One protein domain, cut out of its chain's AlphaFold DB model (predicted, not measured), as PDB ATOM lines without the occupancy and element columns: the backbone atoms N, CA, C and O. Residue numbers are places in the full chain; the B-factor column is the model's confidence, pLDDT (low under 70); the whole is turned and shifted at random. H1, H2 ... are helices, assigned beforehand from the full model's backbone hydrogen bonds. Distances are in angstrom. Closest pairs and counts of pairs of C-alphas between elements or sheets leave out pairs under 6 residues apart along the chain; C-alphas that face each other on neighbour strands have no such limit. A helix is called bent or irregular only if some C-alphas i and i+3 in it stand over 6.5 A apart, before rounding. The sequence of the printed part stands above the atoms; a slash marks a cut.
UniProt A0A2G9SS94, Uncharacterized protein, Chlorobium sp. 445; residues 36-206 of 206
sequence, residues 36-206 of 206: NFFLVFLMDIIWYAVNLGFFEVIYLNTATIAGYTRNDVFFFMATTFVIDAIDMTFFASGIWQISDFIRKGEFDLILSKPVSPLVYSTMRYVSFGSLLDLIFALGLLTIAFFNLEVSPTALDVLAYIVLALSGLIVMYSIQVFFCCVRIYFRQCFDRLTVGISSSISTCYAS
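Overview. This is residues 36 to 206 of the 206 residues of an uncharacterized protein of Chlorobium sp. 445 (UniProt A0A2G9SS94). One very long helix, H6, packs on bent helix H2, and its residues 187 to 204 stick out. H1, arm H2a and H5 form an up-and-down bundle, each running against the one before; short H4 packs on arm H2b. Printed are 171 residues with six named helices, H1 to H6, and no named strand: all helix, loose, radius of gyration of the C-alphas 22.4 A, spans 81 by 42 by 33 A.

Arrangement. H2, residues 70 to 103, was assigned as one helix by its hydrogen bonds but is bent, C-alphas 89 and 92 being 6.9 A apart; its arms are H2a, 70 to 89, and H2b, 92 to 103. H6, residues 154 to 204, touches H2b with residues 172 to 183 alone, at a shallow tilt of 11 degrees; closest C-alphas Ile 95 and Cys 179, 7.1 A. H5, residues 129 to 146, touches H2a, opposite ways at 21 degrees; closest C-alphas Ala 78 and Leu 141, 4.9 A. H1, residues 36 to 61, and H2a form a hairpin; closest C-alphas Tyr 59 and Arg 70, 6.9 A. H4, residues 117 to 124, touches H2b; closest C-alphas Gly 94 and Thr 122, 4.2 A. H3, residues 107 to 111, is close to H2b but not clearly touching; closest C-alphas Phe 101 and Phe 107, 5.1 A. Every O i to N i+4 pair is within hydrogen-bond range in H2a, H3, H4 and H6, against 21 of 22 in H1, 4 of 8 in H2b and 13 of 14 in H5.

Along the chain. H6 measures 76.4 A, from C-alpha 154 at (124.766, 265.493, 299.509) to C-alpha 204 at (171.902, 207.282, 314.483); H1 measures 38.5 A.

Size, cuts and confidence. The printed part has no cut and no long link. The C-alphas farthest apart, Ser 151 and Ser 206, are 83.4 A apart. Residues 121 to 129 and 203 to 206 have pLDDT under 70.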
ATOM      1  N   ASN A  36     136.321 229.010 283.815       80.31
ATOM      2  CA  ASN A  36     136.646 229.467 285.169       80.31
ATOM      3  C   ASN A  36     135.915 230.773 285.498       80.31
ATOM      4  O   ASN A  36     135.387 230.929 286.589       80.31
ATOM      5  N   PHE A  37     135.838 231.672 284.515       77.12
ATOM      6  CA  PHE A  37     135.096 232.921 284.621       77.12
ATOM      7  C   PHE A  37     133.626 232.691 285.023       77.12
ATOM      8  O   PHE A  37     133.159 233.262 286.004       77.12
ATOM      9  N   PHE A  38     132.910 231.815 284.308       82.69
ATOM     10  CA  PHE A  38     131.490 231.563 284.581       82.69
ATOM     11  C   PHE A  38     131.261 230.838 285.913       82.69
ATOM     12  O   PHE A  38     130.271 231.092 286.588       82.69
ATOM     13  N   LEU A  39     132.174 229.940 286.297       85.56
ATOM     14  CA  LEU A  39     132.077 229.215 287.562       85.56
ATOM     15  C   LEU A  39     132.239 230.135 288.774       85.56
ATOM     16  O   LEU A  39     131.475 229.988 289.720       85.56
ATOM     17  N   VAL A  40     133.197 231.069 288.743       82.12
ATOM     18  CA  VAL A  40     133.390 232.048 289.829       82.12
ATOM     19  C   VAL A  40     132.143 232.918 289.976       82.12
ATOM     20  O   VAL A  40     131.542 232.928 291.042       82.12
ATOM     21  N   PHE A  41     131.670 233.497 288.871       85.50
ATOM     22  CA  PHE A  41     130.449 234.306 288.842       85.50
ATOM     23  C   PHE A  41     129.217 233.550 289.379       85.50
ATOM     24  O   PHE A  41     128.419 234.068 290.156       85.50
ATOM     25  N   LEU A  42     129.052 232.278 288.994       90.06
ATOM     26  CA  LEU A  42     127.945 231.453 289.480       90.06
ATOM     27  C   LEU A  42     128.040 231.190 290.990       90.06
ATOM     28  O   LEU A  42     127.017 231.209 291.674       90.06
ATOM     29  N   MET A  43     129.243 230.926 291.503       91.19
ATOM     30  CA  MET A  43     129.462 230.709 292.935       91.19
ATOM     31  C   MET A  43     129.133 231.965 293.740       91.19
ATOM     32  O   MET A  43     128.438 231.858 294.751       91.19
ATOM     33  N   ASP A  44     129.538 233.135 293.252       89.38
ATOM     34  CA  ASP A  44     129.281 234.416 293.908       89.38
ATOM     35  C   ASP A  44     127.780 234.754 293.899       89.38
ATOM     36  O   ASP A  44     127.217 235.118 294.934       89.38
ATOM     37  N   ILE A  45     127.066 234.504 292.794       91.19
ATOM     38  CA  ILE A  45     125.599 234.651 292.756       91.19
ATOM     39  C   ILE A  45     124.911 233.733 293.766       91.19
ATOM     40  O   ILE A  45     123.995 234.172 294.465       91.19
ATOM     41  N   ILE A  46     125.307 232.459 293.837       94.44
ATOM     42  CA  ILE A  46     124.721 231.515 294.795       94.44
ATOM     43  C   ILE A  46     124.988 232.002 296.221       94.44
ATOM     44  O   ILE A  46     124.081 231.986 297.053       94.44
ATOM     45  N   TRP A  47     126.198 232.487 296.497       92.69
ATOM     46  CA  TRP A  47     126.564 233.047 297.793       92.69
ATOM     47  C   TRP A  47     125.702 234.256 298.171       92.69
ATOM     48  O   TRP A  47     125.161 234.306 299.281       92.69
ATOM     49  N   TYR A  48     125.494 235.197 297.249       93.81
ATOM     50  CA  TYR A  48     124.615 236.347 297.466       93.81
ATOM     51  C   TYR A  48     123.157 235.922 297.654       93.81
ATOM     52  O   TYR A  48     122.488 236.422 298.558       93.81
ATOM     53  N   ALA A  49     122.667 234.962 296.864       93.19
ATOM     54  CA  ALA A  49     121.307 234.441 296.977       93.19
ATOM     55  C   ALA A  49     121.060 233.766 298.333       93.19
ATOM     56  O   ALA A  49     120.013 233.981 298.938       93.19
ATOM     57  N   VAL A  50     122.028 232.997 298.841       94.88
ATOM     58  CA  VAL A  50     121.957 232.381 300.175       94.88
ATOM     59  C   VAL A  50     121.941 233.449 301.265       94.88
ATOM     60  O   VAL A  50     121.105 233.380 302.162       94.88
ATOM     61  N   ASN A  51     122.815 234.455 301.180       93.31
ATOM     62  CA  ASN A  51     122.855 235.546 302.155       93.31
ATOM     63  C   ASN A  51     121.548 236.350 302.166       93.31
ATOM     64  O   ASN A  51     120.985 236.591 303.231       93.31
ATOM     65  N   LEU A  52     121.021 236.720 300.998       91.88
ATOM     66  CA  LEU A  52     119.733 237.410 300.898       91.88
ATOM     67  C   LEU A  52     118.583 236.533 301.401       91.88
ATOM     68  O   LEU A  52     117.769 236.991 302.199       91.88
ATOM     69  N   GLY A  53     118.543 235.262 300.993       91.19
ATOM     70  CA  GLY A  53     117.524 234.308 301.428       91.19
ATOM     71  C   GLY A  53     117.528 234.086 302.939       91.19
ATOM     72  O   GLY A  53     116.467 234.000 303.551       91.19
ATOM     73  N   PHE A  54     118.705 234.064 303.566       90.69
ATOM     74  CA  PHE A  54     118.831 233.982 305.018       90.69
ATOM     75  C   PHE A  54     118.146 235.166 305.714       90.69
ATOM     76  O   PHE A  54     117.355 234.960 306.635       90.69
ATOM     77  N   PHE A  55     118.381 236.394 305.245       87.50
ATOM     78  CA  PHE A  55     117.724 237.577 305.804       87.50
ATOM     79  C   PHE A  55     116.216 237.602 305.537       87.50
ATOM     80  O   PHE A  55     115.461 237.963 306.439       87.50
ATOM     81  N   GLU A  56     115.752 237.155 304.367       87.38
ATOM     82  CA  GLU A  56     114.312 237.008 304.103       87.38
ATOM     83  C   GLU A  56     113.634 236.087 305.115       87.38
ATOM     84  O   GLU A  56     112.606 236.438 305.691       87.38
ATOM     85  N   VAL A  57     114.232 234.925 305.389       89.94
ATOM     86  CA  VAL A  57     113.678 233.951 306.340       89.94
ATOM     87  C   VAL A  57     113.578 234.531 307.754       89.94
ATOM     88  O   VAL A  57     112.625 234.233 308.480       89.94
ATOM     89  N   ILE A  58     114.517 235.393 308.149       88.38
ATOM     90  CA  ILE A  58     114.458 236.078 309.445       88.38
ATOM     91  C   ILE A  58     113.278 237.058 309.484       88.38
ATOM     92  O   ILE A  58     112.508 237.049 310.450       88.38
ATOM     93  N   TYR A  59     113.092 237.860 308.434       85.44
ATOM     94  CA  TYR A  59     112.009 238.846 308.365       85.44
ATOM     95  C   TYR A  59     110.611 238.226 308.252       85.44
ATOM     96  O   TYR A  59     109.634 238.857 308.652       85.44
ATOM     97  N   LEU A  60     110.496 236.969 307.810       83.25
ATOM     98  CA  LEU A  60     109.236 236.221 307.896       83.25
ATOM     99  C   LEU A  60     108.779 235.989 309.345       83.25
ATOM    100  O   LEU A  60     107.583 235.873 309.596       83.25
ATOM    101  N   ASN A  61     109.716 235.918 310.293       81.50
ATOM    102  CA  ASN A  61     109.425 235.651 311.704       81.50
ATOM    103  C   ASN A  61     109.485 236.913 312.582       81.50
ATOM    104  O   ASN A  61     108.941 236.910 313.684       81.50
ATOM    105  N   THR A  62     110.136 237.988 312.119       78.44
ATOM    106  CA  THR A  62     110.340 239.224 312.894       78.44
ATOM    107  C   THR A  62     110.074 240.459 312.032       78.44
ATOM    108  O   THR A  62     110.747 240.670 311.032       78.44
ATOM    109  N   ALA A  63     109.129 241.313 312.443       71.25
ATOM    110  CA  ALA A  63     108.729 242.489 311.660       71.25
ATOM    111  C   ALA A  63     109.799 243.598 311.598       71.25
ATOM    112  O   ALA A  63     109.863 244.333 310.616       71.25
ATOM    113  N   THR A  64     110.635 243.737 312.634       74.81
ATOM    114  CA  THR A  64     111.740 244.709 312.671       74.81
ATOM    115  C   THR A  64     112.934 244.132 313.421       74.81
ATOM    116  O   THR A  64     112.782 243.545 314.493       74.81
ATOM    117  N   ILE A  65     114.136 244.314 312.875       74.31
ATOM    118  CA  ILE A  65     115.387 243.945 313.546       74.31
ATOM    119  C   ILE A  65     116.050 245.244 313.988       74.31
ATOM    120  O   ILE A  65     116.456 246.046 313.154       74.31
ATOM    121  N   ALA A  66     116.129 245.477 315.300       75.06
ATOM    122  CA  ALA A  66     116.737 246.684 315.876       75.06
ATOM    123  C   ALA A  66     116.177 248.022 315.324       75.06
ATOM    124  O   ALA A  66     116.879 249.027 315.310       75.06
ATOM    125  N   GLY A  67     114.914 248.036 314.874       77.19
ATOM    126  CA  GLY A  67     114.262 249.213 314.282       77.19
ATOM    127  C   GLY A  67     114.501 249.409 312.780       77.19
ATOM    128  O   GLY A  67     113.918 250.324 312.206       77.19
ATOM    129  N   TYR A  68     115.292 248.547 312.135       81.50
ATOM    130  CA  TYR A  68     115.490 248.565 310.688       81.50
ATOM    131  C   TYR A  68     114.396 247.787 309.965       81.50
ATOM    132  O   TYR A  68     113.962 246.713 310.405       81.50
ATOM    133  N   THR A  69     113.960 248.341 308.837       86.19
ATOM    134  CA  THR A  69     113.024 247.680 307.935       86.19
ATOM    135  C   THR A  69     113.761 246.696 307.029       86.19
ATOM    136  O   THR A  69     114.987 246.732 306.874       86.19
ATOM    137  N   ARG A  70     112.996 245.826 306.366       86.06
ATOM    138  CA  ARG A  70     113.520 244.903 305.353       86.06
ATOM    139  C   ARG A  70     114.332 245.627 304.269       86.06
ATOM    140  O   ARG A  70     115.373 245.119 303.858       86.06
ATOM    141  N   ASN A  71     113.888 246.810 303.837       86.75
ATOM    142  CA  ASN A  71     114.552 247.572 302.776       86.75
ATOM    143  C   ASN A  71     115.894 248.159 303.242       86.75
ATOM    144  O   ASN A  71     116.864 248.114 302.487       86.75
ATOM    145  N   ASP A  72     115.984 248.619 304.494       87.44
ATOM    146  CA  ASP A  72     117.230 249.156 305.060       87.44
ATOM    147  C   ASP A  72     118.316 248.080 305.148       87.44
ATOM    148  O   ASP A  72     119.467 248.291 304.757       87.44
ATOM    149  N   VAL A  73     117.942 246.884 305.613       89.44
ATOM    150  CA  VAL A  73     118.877 245.755 305.678       89.44
ATOM    151  C   VAL A  73     119.248 245.269 304.284       89.44
ATOM    152  O   VAL A  73     120.415 244.973 304.043       89.44
ATOM    153  N   PHE A  74     118.311 245.252 303.335       90.56
ATOM    154  CA  PHE A  74     118.619 244.909 301.947       90.56
ATOM    155  C   PHE A  74     119.655 245.866 301.330       90.56
ATOM    156  O   PHE A  74     120.595 245.414 300.676       90.56
ATOM    157  N   PHE A  75     119.552 247.171 301.597       91.12
ATOM    158  CA  PHE A  75     120.548 248.161 301.174       91.12
ATOM    159  C   PHE A  75     121.923 247.928 301.812       91.12
ATOM    160  O   PHE A  75     122.948 247.964 301.123       91.12
ATOM    161  N   PHE A  76     121.962 247.623 303.110       90.56
ATOM    162  CA  PHE A  76     123.205 247.285 303.805       90.56
ATOM    163  C   PHE A  76     123.863 246.012 303.242       90.56
ATOM    164  O   PHE A  76     125.078 245.967 303.032       90.56
ATOM    165  N   MET A  77     123.062 244.994 302.929       92.56
ATOM    166  CA  MET A  77     123.533 243.752 302.311       92.56
ATOM    167  C   MET A  77     124.091 243.999 300.910       92.56
ATOM    168  O   MET A  77     125.205 243.572 300.615       92.56
ATOM    169  N   ALA A  78     123.376 244.755 300.073       92.62
ATOM    170  CA  ALA A  78     123.857 245.124 298.744       92.62
ATOM    171  C   ALA A  78     125.173 245.919 298.812       92.62
ATOM    172  O   ALA A  78     126.091 245.665 298.036       92.62
ATOM    173  N   THR A  79     125.305 246.824 299.787       92.56
ATOM    174  CA  THR A  79     126.558 247.553 300.048       92.56
ATOM    175  C   THR A  79     127.692 246.598 300.406       92.56
ATOM    176  O   THR A  79     128.798 246.720 299.882       92.56
ATOM    177  N   THR A  80     127.416 245.617 301.265       92.56
ATOM    178  CA  THR A  80     128.399 244.608 301.676       92.56
ATOM    179  C   THR A  80     128.863 243.769 300.485       92.56
ATOM    180  O   THR A  80     130.061 243.559 300.335       92.56
ATOM    181  N   PHE A  81     127.956 243.367 299.590       93.38
ATOM    182  CA  PHE A  81     128.319 242.645 298.363       93.38
ATOM    183  C   PHE A  81     129.158 243.490 297.404       93.38
ATOM    184  O   PHE A  81     130.064 242.971 296.764       93.38
ATOM    185  N   VAL A  82     128.906 244.798 297.315       92.44
ATOM    186  CA  VAL A  82     129.758 245.697 296.522       92.44
ATOM    187  C   VAL A  82     131.163 245.770 297.115       92.44
ATOM    188  O   VAL A  82     132.135 245.684 296.369       92.44
ATOM    189  N   ILE A  83     131.288 245.907 298.439       92.50
ATOM    190  CA  ILE A  83     132.594 245.920 299.114       92.50
ATOM    191  C   ILE A  83     133.331 244.597 298.870       92.50
ATOM    192  O   ILE A  83     134.495 244.632 298.482       92.50
ATOM    193  N   ASP A  84     132.644 243.464 299.025       90.50
ATOM    194  CA  ASP A  84     133.196 242.125 298.795       90.50
ATOM    195  C   ASP A  84     133.652 241.932 297.339       90.50
ATOM    196  O   ASP A  84     134.785 241.523 297.090       90.50
ATOM    197  N   ALA A  85     132.839 242.345 296.363       89.88
ATOM    198  CA  ALA A  85     133.191 242.257 294.948       89.88
ATOM    199  C   ALA A  85     134.387 243.153 294.573       89.88
ATOM    200  O   ALA A  85     135.260 242.734 293.803       89.88
ATOM    201  N   ILE A  86     134.464 244.378 295.114       88.62
ATOM    202  CA  ILE A  86     135.640 245.254 294.946       88.62
ATOM    203  C   ILE A  86     136.868 244.571 295.543       88.62
ATOM    204  O   ILE A  86     137.923 244.511 294.906       88.62
ATOM    205  N   ASP A  87     136.735 244.048 296.754       88.19
ATOM    206  CA  ASP A  87     137.829 243.421 297.465       88.19
ATOM    207  C   ASP A  87     138.369 242.182 296.736       88.19
ATOM    208  O   ASP A  87     139.577 242.083 296.495       88.19
ATOM    209  N   MET A  88     137.483 241.308 296.258       84.38
ATOM    210  CA  MET A  88     137.837 240.130 295.464       84.38
ATOM    211  C   MET A  88     138.532 240.485 294.147       84.38
ATOM    212  O   MET A  88     139.537 239.861 293.771       84.38
ATOM    213  N   THR A  89     138.036 241.525 293.471       80.88
ATOM    214  CA  THR A  89     138.558 241.983 292.177       80.88
ATOM    215  C   THR A  89     139.969 242.558 292.299       80.88
ATOM    216  O   THR A  89     140.828 242.245 291.471       80.88
ATOM    217  N   PHE A  90     140.222 243.398 293.308       77.56
ATOM    218  CA  PHE A  90     141.466 244.170 293.415       77.56
ATOM    219  C   PHE A  90     142.482 243.595 294.406       77.56
ATOM    220  O   PHE A  90     143.681 243.602 294.120       77.56
ATOM    221  N   PHE A  91     142.047 243.130 295.577       78.25
ATOM    222  CA  PHE A  91     142.951 242.816 296.685       78.25
ATOM    223  C   PHE A  91     143.094 241.315 296.925       78.25
ATOM    224  O   PHE A  91     144.224 240.809 296.938       78.25
ATOM    225  N   ALA A  92     141.981 240.591 297.078       76.25
ATOM    226  CA  ALA A  92     141.992 239.197 297.515       76.25
ATOM    227  C   ALA A  92     142.766 238.307 296.534       76.25
ATOM    228  O   ALA A  92     143.677 237.579 296.934       76.25
ATOM    229  N   SER A  93     142.505 238.454 295.231       74.44
ATOM    230  CA  SER A  93     143.194 237.710 294.166       74.44
ATOM    231  C   SER A  93     144.724 237.829 294.242       74.44
ATOM    232  O   SER A  93     145.448 236.844 294.065       74.44
ATOM    233  N   GLY A  94     145.228 239.028 294.547       76.06
ATOM    234  CA  GLY A  94     146.657 239.286 294.707       76.06
ATOM    235  C   GLY A  94     147.225 238.727 296.009       76.06
ATOM    236  O   GLY A  94     148.312 238.146 295.999       76.06
ATOM    237  N   ILE A  95     146.506 238.864 297.126       79.88
ATOM    238  CA  ILE A  95     146.940 238.376 298.446       79.88
ATOM    239  C   ILE A  95     146.985 236.847 298.479       79.88
ATOM    240  O   ILE A  95     147.911 236.258 299.041       79.88
ATOM    241  N   TRP A  96     146.015 236.178 297.863       78.00
ATOM    242  CA  TRP A  96     145.913 234.720 297.909       78.00
ATOM    243  C   TRP A  96     147.087 234.061 297.180       78.00
ATOM    244  O   TRP A  96     147.674 233.105 297.691       78.00
ATOM    245  N   GLN A  97     147.525 234.640 296.060       77.38
ATOM    246  CA  GLN A  97     148.684 234.146 295.314       77.38
ATOM    247  C   GLN A  97     150.022 234.315 296.035       77.38
ATOM    248  O   GLN A  97     150.955 233.566 295.745       77.38
ATOM    249  N   ILE A  98     150.134 235.227 297.008       80.12
ATOM    250  CA  ILE A  98     151.349 235.346 297.832       80.12
ATOM    251  C   ILE A  98     151.666 234.006 298.499       80.12
ATOM    252  O   ILE A  98     152.817 233.568 298.503       80.12
ATOM    253  N   SER A  99     150.638 233.311 298.988       76.88
ATOM    254  CA  SER A  99     150.797 231.996 299.613       76.88
ATOM    255  C   SER A  99     151.368 230.958 298.637       76.88
ATOM    256  O   SER A  99     152.191 230.125 299.023       76.88
ATOM    257  N   ASP A 100     150.987 231.034 297.362       79.44
ATOM    258  CA  ASP A 100     151.510 230.152 296.318       79.44
ATOM    259  C   ASP A 100     152.953 230.482 295.930       79.44
ATOM    260  O   ASP A 100     153.749 229.558 295.737       79.44
ATOM    261  N   PHE A 101     153.329 231.764 295.863       80.81
ATOM    262  CA  PHE A 101     154.723 232.161 295.618       80.81
ATOM    263  C   PHE A 101     155.656 231.690 296.730       80.81
ATOM    264  O   PHE A 101     156.785 231.286 296.452       80.81
ATOM    265  N   ILE A 102     155.181 231.682 297.977       80.75
ATOM    266  CA  ILE A 102     155.934 231.150 299.117       80.75
ATOM    267  C   ILE A 102     156.112 229.640 298.975       80.75
ATOM    268  O   ILE A 102     157.227 229.143 299.110       80.75
ATOM    269  N   ARG A 103     155.047 228.907 298.623       77.25
ATOM    270  CA  ARG A 103     155.121 227.454 298.391       77.25
ATOM    271  C   ARG A 103     156.099 227.080 297.271       77.25
ATOM    272  O   ARG A 103     156.735 226.037 297.363       77.25
ATOM    273  N   LYS A 104     156.213 227.908 296.230       83.88
ATOM    274  CA  LYS A 104     157.115 227.685 295.086       83.88
ATOM    275  C   LYS A 104     158.544 228.200 295.302       83.88
ATOM    276  O   LYS A 104     159.390 227.968 294.447       83.88
ATOM    277  N   GLY A 105     158.820 228.905 296.402       80.44
ATOM    278  CA  GLY A 105     160.127 229.524 296.659       80.44
ATOM    279  C   GLY A 105     160.422 230.772 295.816       80.44
ATOM    280  O   GLY A 105     161.522 231.307 295.875       80.44
ATOM    281  N   GLU A 106     159.450 231.283 295.056       81.06
ATOM    282  CA  GLU A 106     159.618 232.474 294.207       81.06
ATOM    283  C   GLU A 106     159.471 233.788 294.989       81.06
ATOM    284  O   GLU A 106     159.769 234.867 294.472       81.06
ATOM    285  N   PHE A 107     159.010 233.717 296.241       79.88
ATOM    286  CA  PHE A 107     158.765 234.897 297.070       79.88
ATOM    287  C   PHE A 107     160.040 235.708 297.357       79.88
ATOM    288  O   PHE A 107     159.984 236.937 297.390       79.88
ATOM    289  N   ASP A 108     161.198 235.053 297.464       80.50
ATOM    290  CA  ASP A 108     162.491 235.723 297.678       80.50
ATOM    291  C   ASP A 108     162.892 236.604 296.475       80.50
ATOM    292  O   ASP A 108     163.394 237.723 296.601       80.50
ATOM    293  N   LEU A 109     162.518 236.168 295.269       79.81
ATOM    294  CA  LEU A 109     162.710 236.931 294.036       79.81
ATOM    295  C   LEU A 109     161.781 238.155 293.978       79.81
ATOM    296  O   LEU A 109     162.123 239.172 293.374       79.81
ATOM    297  N   ILE A 110     160.616 238.098 294.629       79.00
ATOM    298  CA  ILE A 110     159.711 239.247 294.765       79.00
ATOM    299  C   ILE A 110     160.270 240.252 295.783       79.00
ATOM    300  O   ILE A 110     160.202 241.451 295.522       79.00
ATOM    301  N   LEU A 111     160.875 239.788 296.880       79.81
ATOM    302  CA  LEU A 111     161.483 240.633 297.919       79.81
ATOM    303  C   LEU A 111     162.700 241.428 297.426       79.81
ATOM    304  O   LEU A 111     162.921 242.546 297.879       79.81
ATOM    305  N   SER A 112     163.464 240.886 296.472       82.88
ATOM    306  CA  SER A 112     164.604 241.597 295.864       82.88
ATOM    307  C   SER A 112     164.204 242.780 294.969       82.88
ATOM    308  O   SER A 112     165.051 243.593 294.589       82.88
ATOM    309  N   LYS A 113     162.917 242.909 294.617       79.94
ATOM    310  CA  LYS A 113     162.424 244.040 293.827       79.94
ATOM    311  C   LYS A 113     162.279 245.274 294.721       79.94
ATOM    312  O   LYS A 113     161.806 245.163 295.846       79.94
ATOM    313  N   PRO A 114     162.575 246.483 294.213       72.44
ATOM    314  CA  PRO A 114     162.519 247.726 294.992       72.44
ATOM    315  C   PRO A 114     161.083 248.217 295.284       72.44
ATOM    316  O   PRO A 114     160.870 249.406 295.508       72.44
ATOM    317  N   VAL A 115     160.081 247.334 295.235       74.06
ATOM    318  CA  VAL A 115     158.660 247.640 295.442       74.06
ATOM    319  C   VAL A 115     158.139 246.737 296.550       74.06
ATOM    320  O   VAL A 115     158.472 245.556 296.592       74.06
ATOM    321  N   SER A 116     157.293 247.273 297.433       74.62
ATOM    322  CA  SER A 116     156.684 246.476 298.499       74.62
ATOM    323  C   SER A 116     155.941 245.263 297.910       74.62
ATOM    324  O   SER A 116     155.091 245.461 297.034       74.62
ATOM    325  N   PRO A 117     156.193 244.034 298.399       72.19
ATOM    326  CA  PRO A 117     155.610 242.811 297.843       72.19
ATOM    327  C   PRO A 117     154.077 242.807 297.903       72.19
ATOM    328  O   PRO A 117     153.433 242.239 297.027       72.19
ATOM    329  N   LEU A 118     153.501 243.492 298.896       74.12
ATOM    330  CA  LEU A 118     152.058 243.625 299.087       74.12
ATOM    331  C   LEU A 118     151.402 244.382 297.920       74.12
ATOM    332  O   LEU A 118     150.581 243.817 297.206       74.12
ATOM    333  N   VAL A 119     151.850 245.619 297.668       70.00
ATOM    334  CA  VAL A 119     151.357 246.454 296.557       70.00
ATOM    335  C   VAL A 119     151.682 245.815 295.209       70.00
ATOM    336  O   VAL A 119     150.880 245.850 294.283       70.00
ATOM    337  N   TYR A 120     152.844 245.170 295.099       72.94
ATOM    338  CA  TYR A 120     153.226 244.467 293.880       72.94
ATOM    339  C   TYR A 120     152.280 243.297 293.562       72.94
ATOM    340  O   TYR A 120     151.969 243.067 292.395       72.94
ATOM    341  N   SER A 121     151.817 242.556 294.576       69.56
ATOM    342  CA  SER A 121     150.935 241.404 294.371       69.56
ATOM    343  C   SER A 121     149.496 241.816 294.066       69.56
ATOM    344  O   SER A 121     148.886 241.246 293.162       69.56
ATOM    345  N   THR A 122     148.964 242.831 294.757       69.44
ATOM    346  CA  THR A 122     147.602 243.344 294.512       69.44
ATOM    347  C   THR A 122     147.479 243.967 293.121       69.44
ATOM    348  O   THR A 122     146.514 243.715 292.412       69.44
ATOM    349  N   MET A 123     148.503 244.690 292.659       64.81
ATOM    350  CA  MET A 123     148.488 245.335 291.336       64.81
ATOM    351  C   MET A 123     148.660 244.358 290.162       64.81
ATOM    352  O   MET A 123     148.350 244.693 289.018       64.81
ATOM    353  N   ARG A 124     149.182 243.148 290.406       63.50
ATOM    354  CA  ARG A 124     149.522 242.185 289.346       63.50
ATOM    355  C   ARG A 124     148.374 241.251 288.969       63.50
ATOM    356  O   ARG A 124     148.425 240.693 287.878       63.50
ATOM    357  N   TYR A 125     147.383 241.057 289.835       63.75
ATOM    358  CA  TYR A 125     146.349 240.035 289.662       63.75
ATOM    359  C   TYR A 125     144.956 240.612 289.871       63.75
ATOM    360  O   TYR A 125     144.329 240.370 290.895       63.75
ATOM    361  N   VAL A 126     144.468 241.342 288.868       64.44
ATOM    362  CA  VAL A 126     143.049 241.705 288.799       64.44
ATOM    363  C   VAL A 126     142.307 240.565 288.117       64.44
ATOM    364  O   VAL A 126     142.628 240.241 286.970       64.44
ATOM    365  N   SER A 127     141.368 239.938 288.828       64.44
ATOM    366  CA  SER A 127     140.503 238.914 288.242       64.44
ATOM    367  C   SER A 127     139.345 239.581 287.514       64.44
ATOM    368  O   SER A 127     138.585 240.349 288.100       64.44
ATOM    369  N   PHE A 128     139.194 239.283 286.228       64.25
ATOM    370  CA  PHE A 128     138.076 239.793 285.441       64.25
ATOM    371  C   PHE A 128     136.754 239.074 285.759       64.25
ATOM    372  O   PHE A 128     135.697 239.630 285.478       64.25
ATOM    373  N   GLY A 129     136.816 237.874 286.363       63.81
ATOM    374  CA  GLY A 129     135.667 237.115 286.886       63.81
ATOM    375  C   GLY A 129     134.807 237.957 287.813       63.81
ATOM    376  O   GLY A 129     133.689 238.327 287.467       63.81
ATOM    377  N   SER A 130     135.431 238.388 288.904       72.00
ATOM    378  CA  SER A 130     134.825 239.211 289.952       72.00
ATOM    379  C   SER A 130     134.410 240.613 289.486       72.00
ATOM    380  O   SER A 130     133.645 241.305 290.153       72.00
ATOM    381  N   LEU A 131     134.867 241.044 288.306       76.94
ATOM    382  CA  LEU A 131     134.475 242.319 287.709       76.94
ATOM    383  C   LEU A 131     133.023 242.278 287.205       76.94
ATOM    384  O   LEU A 131     132.324 243.288 287.281       76.94
ATOM    385  N   LEU A 132     132.543 241.120 286.733       81.44
ATOM    386  CA  LEU A 132     131.117 240.944 286.436       81.44
ATOM    387  C   LEU A 132     130.281 240.860 287.715       81.44
ATOM    388  O   LEU A 132     129.196 241.441 287.751       81.44
ATOM    389  N   ASP A 133     130.801 240.226 288.766       85.19
ATOM    390  CA  ASP A 133     130.155 240.209 290.083       85.19
ATOM    391  C   ASP A 133     130.013 241.618 290.656       85.19
ATOM    392  O   ASP A 133     128.959 241.968 291.180       85.19
ATOM    393  N   LEU A 134     131.015 242.478 290.457       87.94
ATOM    394  CA  LEU A 134     130.938 243.887 290.833       87.94
ATOM    395  C   LEU A 134     129.811 244.620 290.093       87.94
ATOM    396  O   LEU A 134     129.065 245.376 290.711       87.94
ATOM    397  N   ILE A 135     129.658 244.394 288.785       89.44
ATOM    398  CA  ILE A 135     128.560 244.986 288.001       89.44
ATOM    399  C   ILE A 135     127.207 244.501 288.537       89.44
ATOM    400  O   ILE A 135     126.281 245.300 288.685       89.44
ATOM    401  N   PHE A 136     127.095 243.214 288.863       90.69
ATOM    402  CA  PHE A 136     125.880 242.632 289.426       90.69
ATOM    403  C   PHE A 136     125.556 243.195 290.820       90.69
ATOM    404  O   PHE A 136     124.425 243.618 291.064       90.69
ATOM    405  N   ALA A 137     126.547 243.287 291.707       90.94
ATOM    406  CA  ALA A 137     126.406 243.857 293.044       90.94
ATOM    407  C   ALA A 137     126.028 245.349 292.999       90.94
ATOM    408  O   ALA A 137     125.151 245.790 293.742       90.94
ATOM    409  N   LEU A 138     126.610 246.123 292.076       92.94
ATOM    410  CA  LEU A 138     126.204 247.512 291.828       92.94
ATOM    411  C   LEU A 138     124.760 247.598 291.306       92.94
ATOM    412  O   LEU A 138     124.010 248.491 291.704       92.94
ATOM    413  N   GLY A 139     124.338 246.654 290.462       92.38
ATOM    414  CA  GLY A 139     122.944 246.517 290.038       92.38
ATOM    415  C   GLY A 139     122.000 246.281 291.221       92.38
ATOM    416  O   GLY A 139     121.004 246.985 291.363       92.38
ATOM    417  N   LEU A 140     122.350 245.367 292.129       90.81
ATOM    418  CA  LEU A 140     121.592 245.134 293.364       90.81
ATOM    419  C   LEU A 140     121.531 246.382 294.253       90.81
ATOM    420  O   LEU A 140     120.465 246.701 294.774       90.81
ATOM    421  N   LEU A 141     122.639 247.115 294.386       92.06
ATOM    422  CA  LEU A 141     122.696 248.343 295.180       92.06
ATOM    423  C   LEU A 141     121.801 249.443 294.605       92.06
ATOM    424  O   LEU A 141     121.103 250.114 295.361       92.06
ATOM    425  N   THR A 142     121.781 249.623 293.282       90.25
ATOM    426  CA  THR A 142     120.897 250.620 292.651       90.25
ATOM    427  C   THR A 142     119.427 250.267 292.854       90.25
ATOM    428  O   THR A 142     118.646 251.137 293.228       90.25
ATOM    429  N   ILE A 143     119.052 248.992 292.711       89.50
ATOM    430  CA  ILE A 143     117.694 248.516 293.016       89.50
ATOM    431  C   ILE A 143     117.358 248.752 294.494       89.50
ATOM    432  O   ILE A 143     116.280 249.253 294.805       89.50
ATOM    433  N   ALA A 144     118.269 248.431 295.414       87.50
ATOM    434  CA  ALA A 144     118.075 248.666 296.844       87.50
ATOM    435  C   ALA A 144     117.858 250.152 297.154       87.50
ATOM    436  O   ALA A 144     116.967 250.497 297.924       87.50
ATOM    437  N   PHE A 145     118.629 251.025 296.507       86.75
ATOM    438  CA  PHE A 145     118.527 252.468 296.668       86.75
ATOM    439  C   PHE A 145     117.181 253.019 296.180       86.75
ATOM    440  O   PHE A 145     116.583 253.831 296.872       86.75
ATOM    441  N   PHE A 146     116.655 252.547 295.044       85.44
ATOM    442  CA  PHE A 146     115.325 252.966 294.574       85.44
ATOM    443  C   PHE A 146     114.176 252.493 295.476       85.44
ATOM    444  O   PHE A 146     113.119 253.116 295.483       85.44
ATOM    445  N   ASN A 147     114.375 251.412 296.232       83.56
ATOM    446  CA  ASN A 147     113.400 250.918 297.208       83.56
ATOM    447  C   ASN A 147     113.482 251.642 298.565       83.56
ATOM    448  O   ASN A 147     112.602 251.453 299.410       83.56
ATOM    449  N   LEU A 148     114.527 252.444 298.795       81.94
ATOM    450  CA  LEU A 148     114.575 253.376 299.914       81.94
ATOM    451  C   LEU A 148     113.808 254.635 299.501       81.94
ATOM    452  O   LEU A 148     114.276 255.422 298.684       81.94
ATOM    453  N   GLU A 149     112.642 254.865 300.100       74.19
ATOM    454  CA  GLU A 149     111.852 256.097 299.929       74.19
ATOM    455  C   GLU A 149     112.491 257.302 300.658       74.19
ATOM    456  O   GLU A 149     111.822 258.104 301.307       74.19
ATOM    457  N   VAL A 150     113.818 257.431 300.593       76.38
ATOM    458  CA  VAL A 150     114.601 258.462 301.278       76.38
ATOM    459  C   VAL A 150     115.162 259.423 300.238       76.38
ATOM    460  O   VAL A 150     115.709 259.009 299.222       76.38
ATOM    461  N   SER A 151     115.048 260.726 300.494       77.44
ATOM    462  CA  SER A 151     115.708 261.764 299.694       77.44
ATOM    463  C   SER A 151     117.077 262.068 300.306       77.44
ATOM    464  O   SER A 151     117.125 262.772 301.317       77.44
ATOM    465  N   PRO A 152     118.192 261.535 299.770       79.25
ATOM    466  CA  PRO A 152     119.494 261.730 300.390       79.25
ATOM    467  C   PRO A 152     119.990 263.163 300.207       79.25
ATOM    468  O   PRO A 152     119.913 263.742 299.120       79.25
ATOM    469  N   THR A 153     120.582 263.712 301.263       88.81
ATOM    470  CA  THR A 153     121.338 264.961 301.182       88.81
ATOM    471  C   THR A 153     122.736 264.668 300.631       88.81
ATOM    472  O   THR A 153     123.283 263.582 300.826       88.81
ATOM    473  N   ALA A 154     123.383 265.645 299.987       85.69
ATOM    474  CA  ALA A 154     124.766 265.493 299.509       85.69
ATOM    475  C   ALA A 154     125.758 265.099 300.628       85.69
ATOM    476  O   ALA A 154     126.737 264.396 300.376       85.69
ATOM    477  N   LEU A 155     125.484 265.523 301.868       90.44
ATOM    478  CA  LEU A 155     126.260 265.150 303.050       90.44
ATOM    479  C   LEU A 155     126.142 263.651 303.372       90.44
ATOM    480  O   LEU A 155     127.146 263.020 303.690       90.44
ATOM    481  N   ASP A 156     124.946 263.075 303.234       88.56
ATOM    482  CA  ASP A 156     124.683 261.663 303.535       88.56
ATOM    483  C   ASP A 156     125.387 260.753 302.528       88.56
ATOM    484  O   ASP A 156     125.992 259.750 302.900       88.56
ATOM    485  N   VAL A 157     125.388 261.149 301.251       88.06
ATOM    486  CA  VAL A 157     126.122 260.440 300.194       88.06
ATOM    487  C   VAL A 157     127.624 260.462 300.470       88.06
ATOM    488  O   VAL A 157     128.293 259.438 300.341       88.06
ATOM    489  N   LEU A 158     128.167 261.610 300.887       91.88
ATOM    490  CA  LEU A 158     129.580 261.709 301.244       91.88
ATOM    491  C   LEU A 158     129.913 260.835 302.460       91.88
ATOM    492  O   LEU A 158     130.903 260.104 302.429       91.88
ATOM    493  N   ALA A 159     129.083 260.874 303.505       91.88
ATOM    494  CA  ALA A 159     129.252 260.042 304.692       91.88
ATOM    495  C   ALA A 159     129.198 258.546 304.346       91.88
ATOM    496  O   ALA A 159     130.056 257.785 304.794       91.88
ATOM    497  N   TYR A 160     128.259 258.138 303.491       91.06
ATOM    498  CA  TYR A 160     128.157 256.773 302.983       91.06
ATOM    499  C   TYR A 160     129.426 256.339 302.241       91.06
ATOM    500  O   TYR A 160     129.964 255.274 302.532       91.06
ATOM    501  N   ILE A 161     129.961 257.168 301.336       92.06
ATOM    502  CA  ILE A 161     131.202 256.852 300.608       92.06
ATOM    503  C   ILE A 161     132.376 256.697 301.580       92.06
ATOM    504  O   ILE A 161     133.151 255.750 301.460       92.06
ATOM    505  N   VAL A 162     132.509 257.593 302.561       94.50
ATOM    506  CA  VAL A 162     133.573 257.512 303.573       94.50
ATOM    507  C   VAL A 162     133.449 256.227 304.395       94.50
ATOM    508  O   VAL A 162     134.449 255.541 304.607       94.50
ATOM    509  N   LEU A 163     132.235 255.866 304.815       92.94
ATOM    510  CA  LEU A 163     131.975 254.631 305.552       92.94
ATOM    511  C   LEU A 163     132.271 253.389 304.703       92.94
ATOM    512  O   LEU A 163     132.974 252.496 305.173       92.94
ATOM    513  N   ALA A 164     131.831 253.355 303.446       92.88
ATOM    514  CA  ALA A 164     132.109 252.253 302.527       92.88
ATOM    515  C   ALA A 164     133.620 252.075 302.289       92.88
ATOM    516  O   ALA A 164     134.136 250.960 302.363       92.88
ATOM    517  N   LEU A 165     134.356 253.176 302.091       93.12
ATOM    518  CA  LEU A 165     135.816 253.150 301.967       93.12
ATOM    519  C   LEU A 165     136.490 252.668 303.252       93.12
ATOM    520  O   LEU A 165     137.439 251.888 303.192       93.12
ATOM    521  N   SER A 166     136.000 253.095 304.416       94.56
ATOM    522  CA  SER A 166     136.521 252.612 305.696       94.56
ATOM    523  C   SER A 166     136.306 251.104 305.860       94.56
ATOM    524  O   SER A 166     137.230 250.404 306.271       94.56
ATOM    525  N   GLY A 167     135.145 250.585 305.443       93.00
ATOM    526  CA  GLY A 167     134.848 249.153 305.435       93.00
ATOM    527  C   GLY A 167     135.808 248.371 304.541       93.00
ATOM    528  O   GLY A 167     136.375 247.372 304.980       93.00
ATOM    529  N   LEU A 168     136.079 248.877 303.335       91.81
ATOM    530  CA  LEU A 168     137.045 248.279 302.410       91.81
ATOM    531  C   LEU A 168     138.459 248.219 303.014       91.81
ATOM    532  O   LEU A 168     139.130 247.194 302.937       91.81
ATOM    533  N   ILE A 169     138.906 249.294 303.674       91.62
ATOM    534  CA  ILE A 169     140.224 249.345 304.333       91.62
ATOM    535  C   ILE A 169     140.307 248.339 305.485       91.62
ATOM    536  O   ILE A 169     141.332 247.670 305.655       91.62
ATOM    537  N   VAL A 170     139.246 248.221 306.286       93.75
ATOM    538  CA  VAL A 170     139.181 247.260 307.393       93.75
ATOM    539  C   VAL A 170     139.232 245.830 306.859       93.75
ATOM    540  O   VAL A 170     140.048 245.036 307.329       93.75
ATOM    541  N   MET A 171     138.434 245.517 305.837       91.44
ATOM    542  CA  MET A 171     138.407 244.196 305.206       91.44
ATOM    543  C   MET A 171     139.768 243.819 304.610       91.44
ATOM    544  O   MET A 171     140.269 242.715 304.842       91.44
ATOM    545  N   TYR A 172     140.416 244.761 303.926       89.56
ATOM    546  CA  TYR A 172     141.772 244.592 303.415       89.56
ATOM    547  C   TYR A 172     142.779 244.305 304.538       89.56
ATOM    548  O   TYR A 172     143.573 243.365 304.462       89.56
ATOM    549  N   SER A 173     142.721 245.078 305.625       91.00
ATOM    550  CA  SER A 173     143.619 244.919 306.775       91.00
ATOM    551  C   SER A 173     143.477 243.539 307.420       91.00
ATOM    552  O   SER A 173     144.477 242.894 307.747       91.00
ATOM    553  N   ILE A 174     142.240 243.053 307.551       92.25
ATOM    554  CA  ILE A 174     141.934 241.721 308.082       92.25
ATOM    555  C   ILE A 174     142.527 240.629 307.183       92.25
ATOM    556  O   ILE A 174     143.154 239.693 307.679       92.25
ATOM    557  N   GLN A 175     142.399 240.740 305.863       88.81
ATOM    558  CA  GLN A 175     142.971 239.748 304.950       88.81
ATOM    559  C   GLN A 175     144.492 239.703 304.987       88.81
ATOM    560  O   GLN A 175     145.075 238.617 304.976       88.81
ATOM    561  N   VAL A 176     145.146 240.864 305.061       87.81
ATOM    562  CA  VAL A 176     146.602 240.935 305.216       87.81
ATOM    563  C   VAL A 176     147.020 240.274 306.526       87.81
ATOM    564  O   VAL A 176     147.953 239.471 306.529       87.81
ATOM    565  N   PHE A 177     146.290 240.521 307.615       90.44
ATOM    566  CA  PHE A 177     146.522 239.848 308.890       90.44
ATOM    567  C   PHE A 177     146.432 238.321 308.749       90.44
ATOM    568  O   PHE A 177     147.368 237.612 309.128       90.44
ATOM    569  N   PHE A 178     145.373 237.800 308.124       89.62
ATOM    570  CA  PHE A 178     145.242 236.362 307.865       89.62
ATOM    571  C   PHE A 178     146.358 235.812 306.970       89.62
ATOM    572  O   PHE A 178     146.857 234.714 307.218       89.62
ATOM    573  N   CYS A 179     146.794 236.562 305.957       85.94
ATOM    574  CA  CYS A 179     147.929 236.185 305.118       85.94
ATOM    575  C   CYS A 179     149.205 236.031 305.960       85.94
ATOM    576  O   CYS A 179     149.861 234.991 305.903       85.94
ATOM    577  N   CYS A 180     149.515 237.006 306.819       86.31
ATOM    578  CA  CYS A 180     150.671 236.954 307.713       86.31
ATOM    579  C   CYS A 180     150.616 235.756 308.673       86.31
ATOM    580  O   CYS A 180     151.620 235.059 308.838       86.31
ATOM    581  N   VAL A 181     149.445 235.469 309.253       90.19
ATOM    582  CA  VAL A 181     149.247 234.305 310.134       90.19
ATOM    583  C   VAL A 181     149.559 232.997 309.400       90.19
ATOM    584  O   VAL A 181     150.254 232.137 309.946       90.19
ATOM    585  N   ARG A 182     149.121 232.852 308.142       85.06
ATOM    586  CA  ARG A 182     149.398 231.657 307.319       85.06
ATOM    587  C   ARG A 182     150.895 231.456 307.088       85.06
ATOM    588  O   ARG A 182     151.380 230.329 307.175       85.06
ATOM    589  N   ILE A 183     151.629 232.539 306.828       84.31
ATOM    590  CA  ILE A 183     153.084 232.506 306.619       84.31
ATOM    591  C   ILE A 183     153.802 232.092 307.905       84.31
ATOM    592  O   ILE A 183     154.647 231.196 307.877       84.31
ATOM    593  N   TYR A 184     153.443 232.706 309.033       86.50
ATOM    594  CA  TYR A 184     154.042 232.397 310.330       86.50
ATOM    595  C   TYR A 184     153.829 230.930 310.723       86.50
ATOM    596  O   TYR A 184     154.777 230.234 311.093       86.50
ATOM    597  N   PHE A 185     152.599 230.428 310.575       86.75
ATOM    598  CA  PHE A 185     152.275 229.041 310.900       86.75
ATOM    599  C   PHE A 185     153.078 228.047 310.047       86.75
ATOM    600  O   PHE A 185     153.628 227.078 310.572       86.75
ATOM    601  N   ARG A 186     153.222 228.322 308.742       81.88
ATOM    602  CA  ARG A 186     154.031 227.505 307.822       81.88
ATOM    603  C   ARG A 186     155.494 227.436 308.268       81.88
ATOM    604  O   ARG A 186     156.055 226.346 308.334       81.88
ATOM    605  N   GLN A 187     156.087 228.579 308.616       83.62
ATOM    606  CA  GLN A 187     157.476 228.647 309.079       83.62
ATOM    607  C   GLN A 187     157.693 227.880 310.388       83.62
ATOM    608  O   GLN A 187     158.717 227.214 310.550       83.62
ATOM    609  N   CYS A 188     156.738 227.952 311.317       84.06
ATOM    610  CA  CYS A 188     156.801 227.204 312.570       84.06
ATOM    611  C   CYS A 188     156.796 225.687 312.322       84.06
ATOM    612  O   CYS A 188     157.581 224.957 312.927       84.06
ATOM    613  N   PHE A 189     155.950 225.222 311.401       84.56
ATOM    614  CA  PHE A 189     155.850 223.806 311.052       84.56
ATOM    615  C   PHE A 189     157.130 223.269 310.390       84.56
ATOM    616  O   PHE A 189     157.644 222.215 310.775       84.56
ATOM    617  N   ASP A 190     157.701 224.015 309.442       82.56
ATOM    618  CA  ASP A 190     158.927 223.594 308.756       82.56
ATOM    619  C   ASP A 190     160.124 223.527 309.731       82.56
ATOM    620  O   ASP A 190     160.892 222.563 309.702       82.56
ATOM    621  N   ARG A 191     160.243 224.478 310.676       79.44
ATOM    622  CA  ARG A 191     161.277 224.436 311.733       79.44
ATOM    623  C   ARG A 191     161.159 223.205 312.630       79.44
ATOM    624  O   ARG A 191     162.182 222.627 312.993       79.44
ATOM    625  N   LEU A 192     159.937 222.789 312.965       83.50
ATOM    626  CA  LEU A 192     159.705 221.600 313.786       83.50
ATOM    627  C   LEU A 192     160.193 220.330 313.071       83.50
ATOM    628  O   LEU A 192     160.865 219.491 313.665       83.50
ATOM    629  N   THR A 193     159.910 220.229 311.772       81.06
ATOM    630  CA  THR A 193     160.260 219.061 310.951       81.06
ATOM    631  C   THR A 193     161.780 218.898 310.829       81.06
ATOM    632  O   THR A 193     162.313 217.802 311.006       81.06
ATOM    633  N   VAL A 194     162.503 220.002 310.611       83.56
ATOM    634  CA  VAL A 194     163.977 220.013 310.557       83.56
ATOM    635  C   VAL A 194     164.598 219.729 311.933       83.56
ATOM    636  O   VAL A 194     165.591 219.002 312.022       83.56
ATOM    637  N   GLY A 195     164.004 220.235 313.020       83.75
ATOM    638  CA  GLY A 195     164.446 219.945 314.390       83.75
ATOM    639  C   GLY A 195     164.339 218.460 314.757       83.75
ATOM    640  O   GLY A 195     165.251 217.899 315.364       83.75
ATOM    641  N   ILE A 196     163.268 217.792 314.324       80.38
ATOM    642  CA  ILE A 196     163.078 216.350 314.542       80.38
ATOM    643  C   ILE A 196     164.067 215.541 313.691       80.38
ATOM    644  O   ILE A 196     164.741 214.658 314.216       80.38
ATOM    645  N   SER A 197     164.212 215.869 312.401       79.25
ATOM    646  CA  SER A 197     165.137 215.161 311.504       79.25
ATOM    647  C   SER A 197     166.589 215.256 311.970       79.25
ATOM    648  O   SER A 197     167.294 214.252 311.952       79.25
ATOM    649  N   SER A 198     167.037 216.439 312.400       79.69
ATOM    650  CA  SER A 198     168.402 216.633 312.902       79.69
ATOM    651  C   SER A 198     168.651 215.851 314.192       79.69
ATOM    652  O   SER A 198     169.671 215.175 314.281       79.69
ATOM    653  N   SER A 199     167.694 215.850 315.126       75.88
ATOM    654  CA  SER A 199     167.782 215.080 316.376       75.88
ATOM    655  C   SER A 199     167.896 213.573 316.121       75.88
ATOM    656  O   SER A 199     168.742 212.907 316.718       75.88
ATOM    657  N   ILE A 200     167.101 213.044 315.182       76.06
ATOM    658  CA  ILE A 200     167.145 211.635 314.773       76.06
ATOM    659  C   ILE A 200     168.497 211.296 314.128       76.06
ATOM    660  O   ILE A 200     169.101 210.290 314.490       76.06
ATOM    661  N   SER A 201     169.017 212.137 313.228       74.31
ATOM    662  CA  SER A 201     170.329 211.919 312.603       74.31
ATOM    663  C   SER A 201     171.480 211.894 313.615       74.31
ATOM    664  O   SER A 201     172.383 211.078 313.462       74.31
ATOM    665  N   THR A 202     171.440 212.715 314.672       73.69
ATOM    666  CA  THR A 202     172.417 212.632 315.776       73.69
ATOM    667  C   THR A 202     172.312 211.335 316.576       73.69
ATOM    668  O   THR A 202     173.346 210.808 316.963       73.69
ATOM    669  N   CYS A 203     171.107 210.791 316.788       66.69
ATOM    670  CA  CYS A 203     170.930 209.513 317.492       66.69
ATOM    671  C   CYS A 203     171.383 208.289 316.678       66.69
ATOM    672  O   CYS A 203     171.724 207.274 317.268       66.69
ATOM    673  N   TYR A 204     171.373 208.355 315.342       65.38
ATOM    674  CA  TYR A 204     171.902 207.282 314.483       65.38
ATOM    675  C   TYR A 204     173.417 207.384 314.239       65.38
ATOM    676  O   TYR A 204     174.017 206.430 313.752       65.38
ATOM    677  N   ALA A 205     174.031 208.535 314.532       64.50
ATOM    678  CA  ALA A 205     175.466 208.770 314.358       64.50
ATOM    679  C   ALA A 205     176.316 208.387 315.592       64.50
ATOM    680  O   ALA A 205     177.538 208.530 315.549       64.50
ATOM    681  N   SER A 206     175.676 207.920 316.669       56.97
ATOM    682  CA  SER A 206     176.273 207.425 317.921       56.97
ATOM    683  C   SER A 206     176.069 205.925 318.073       56.97
ATOM    684  O   SER A 206     177.034 205.242 318.472       56.97
TER     685      SER A 206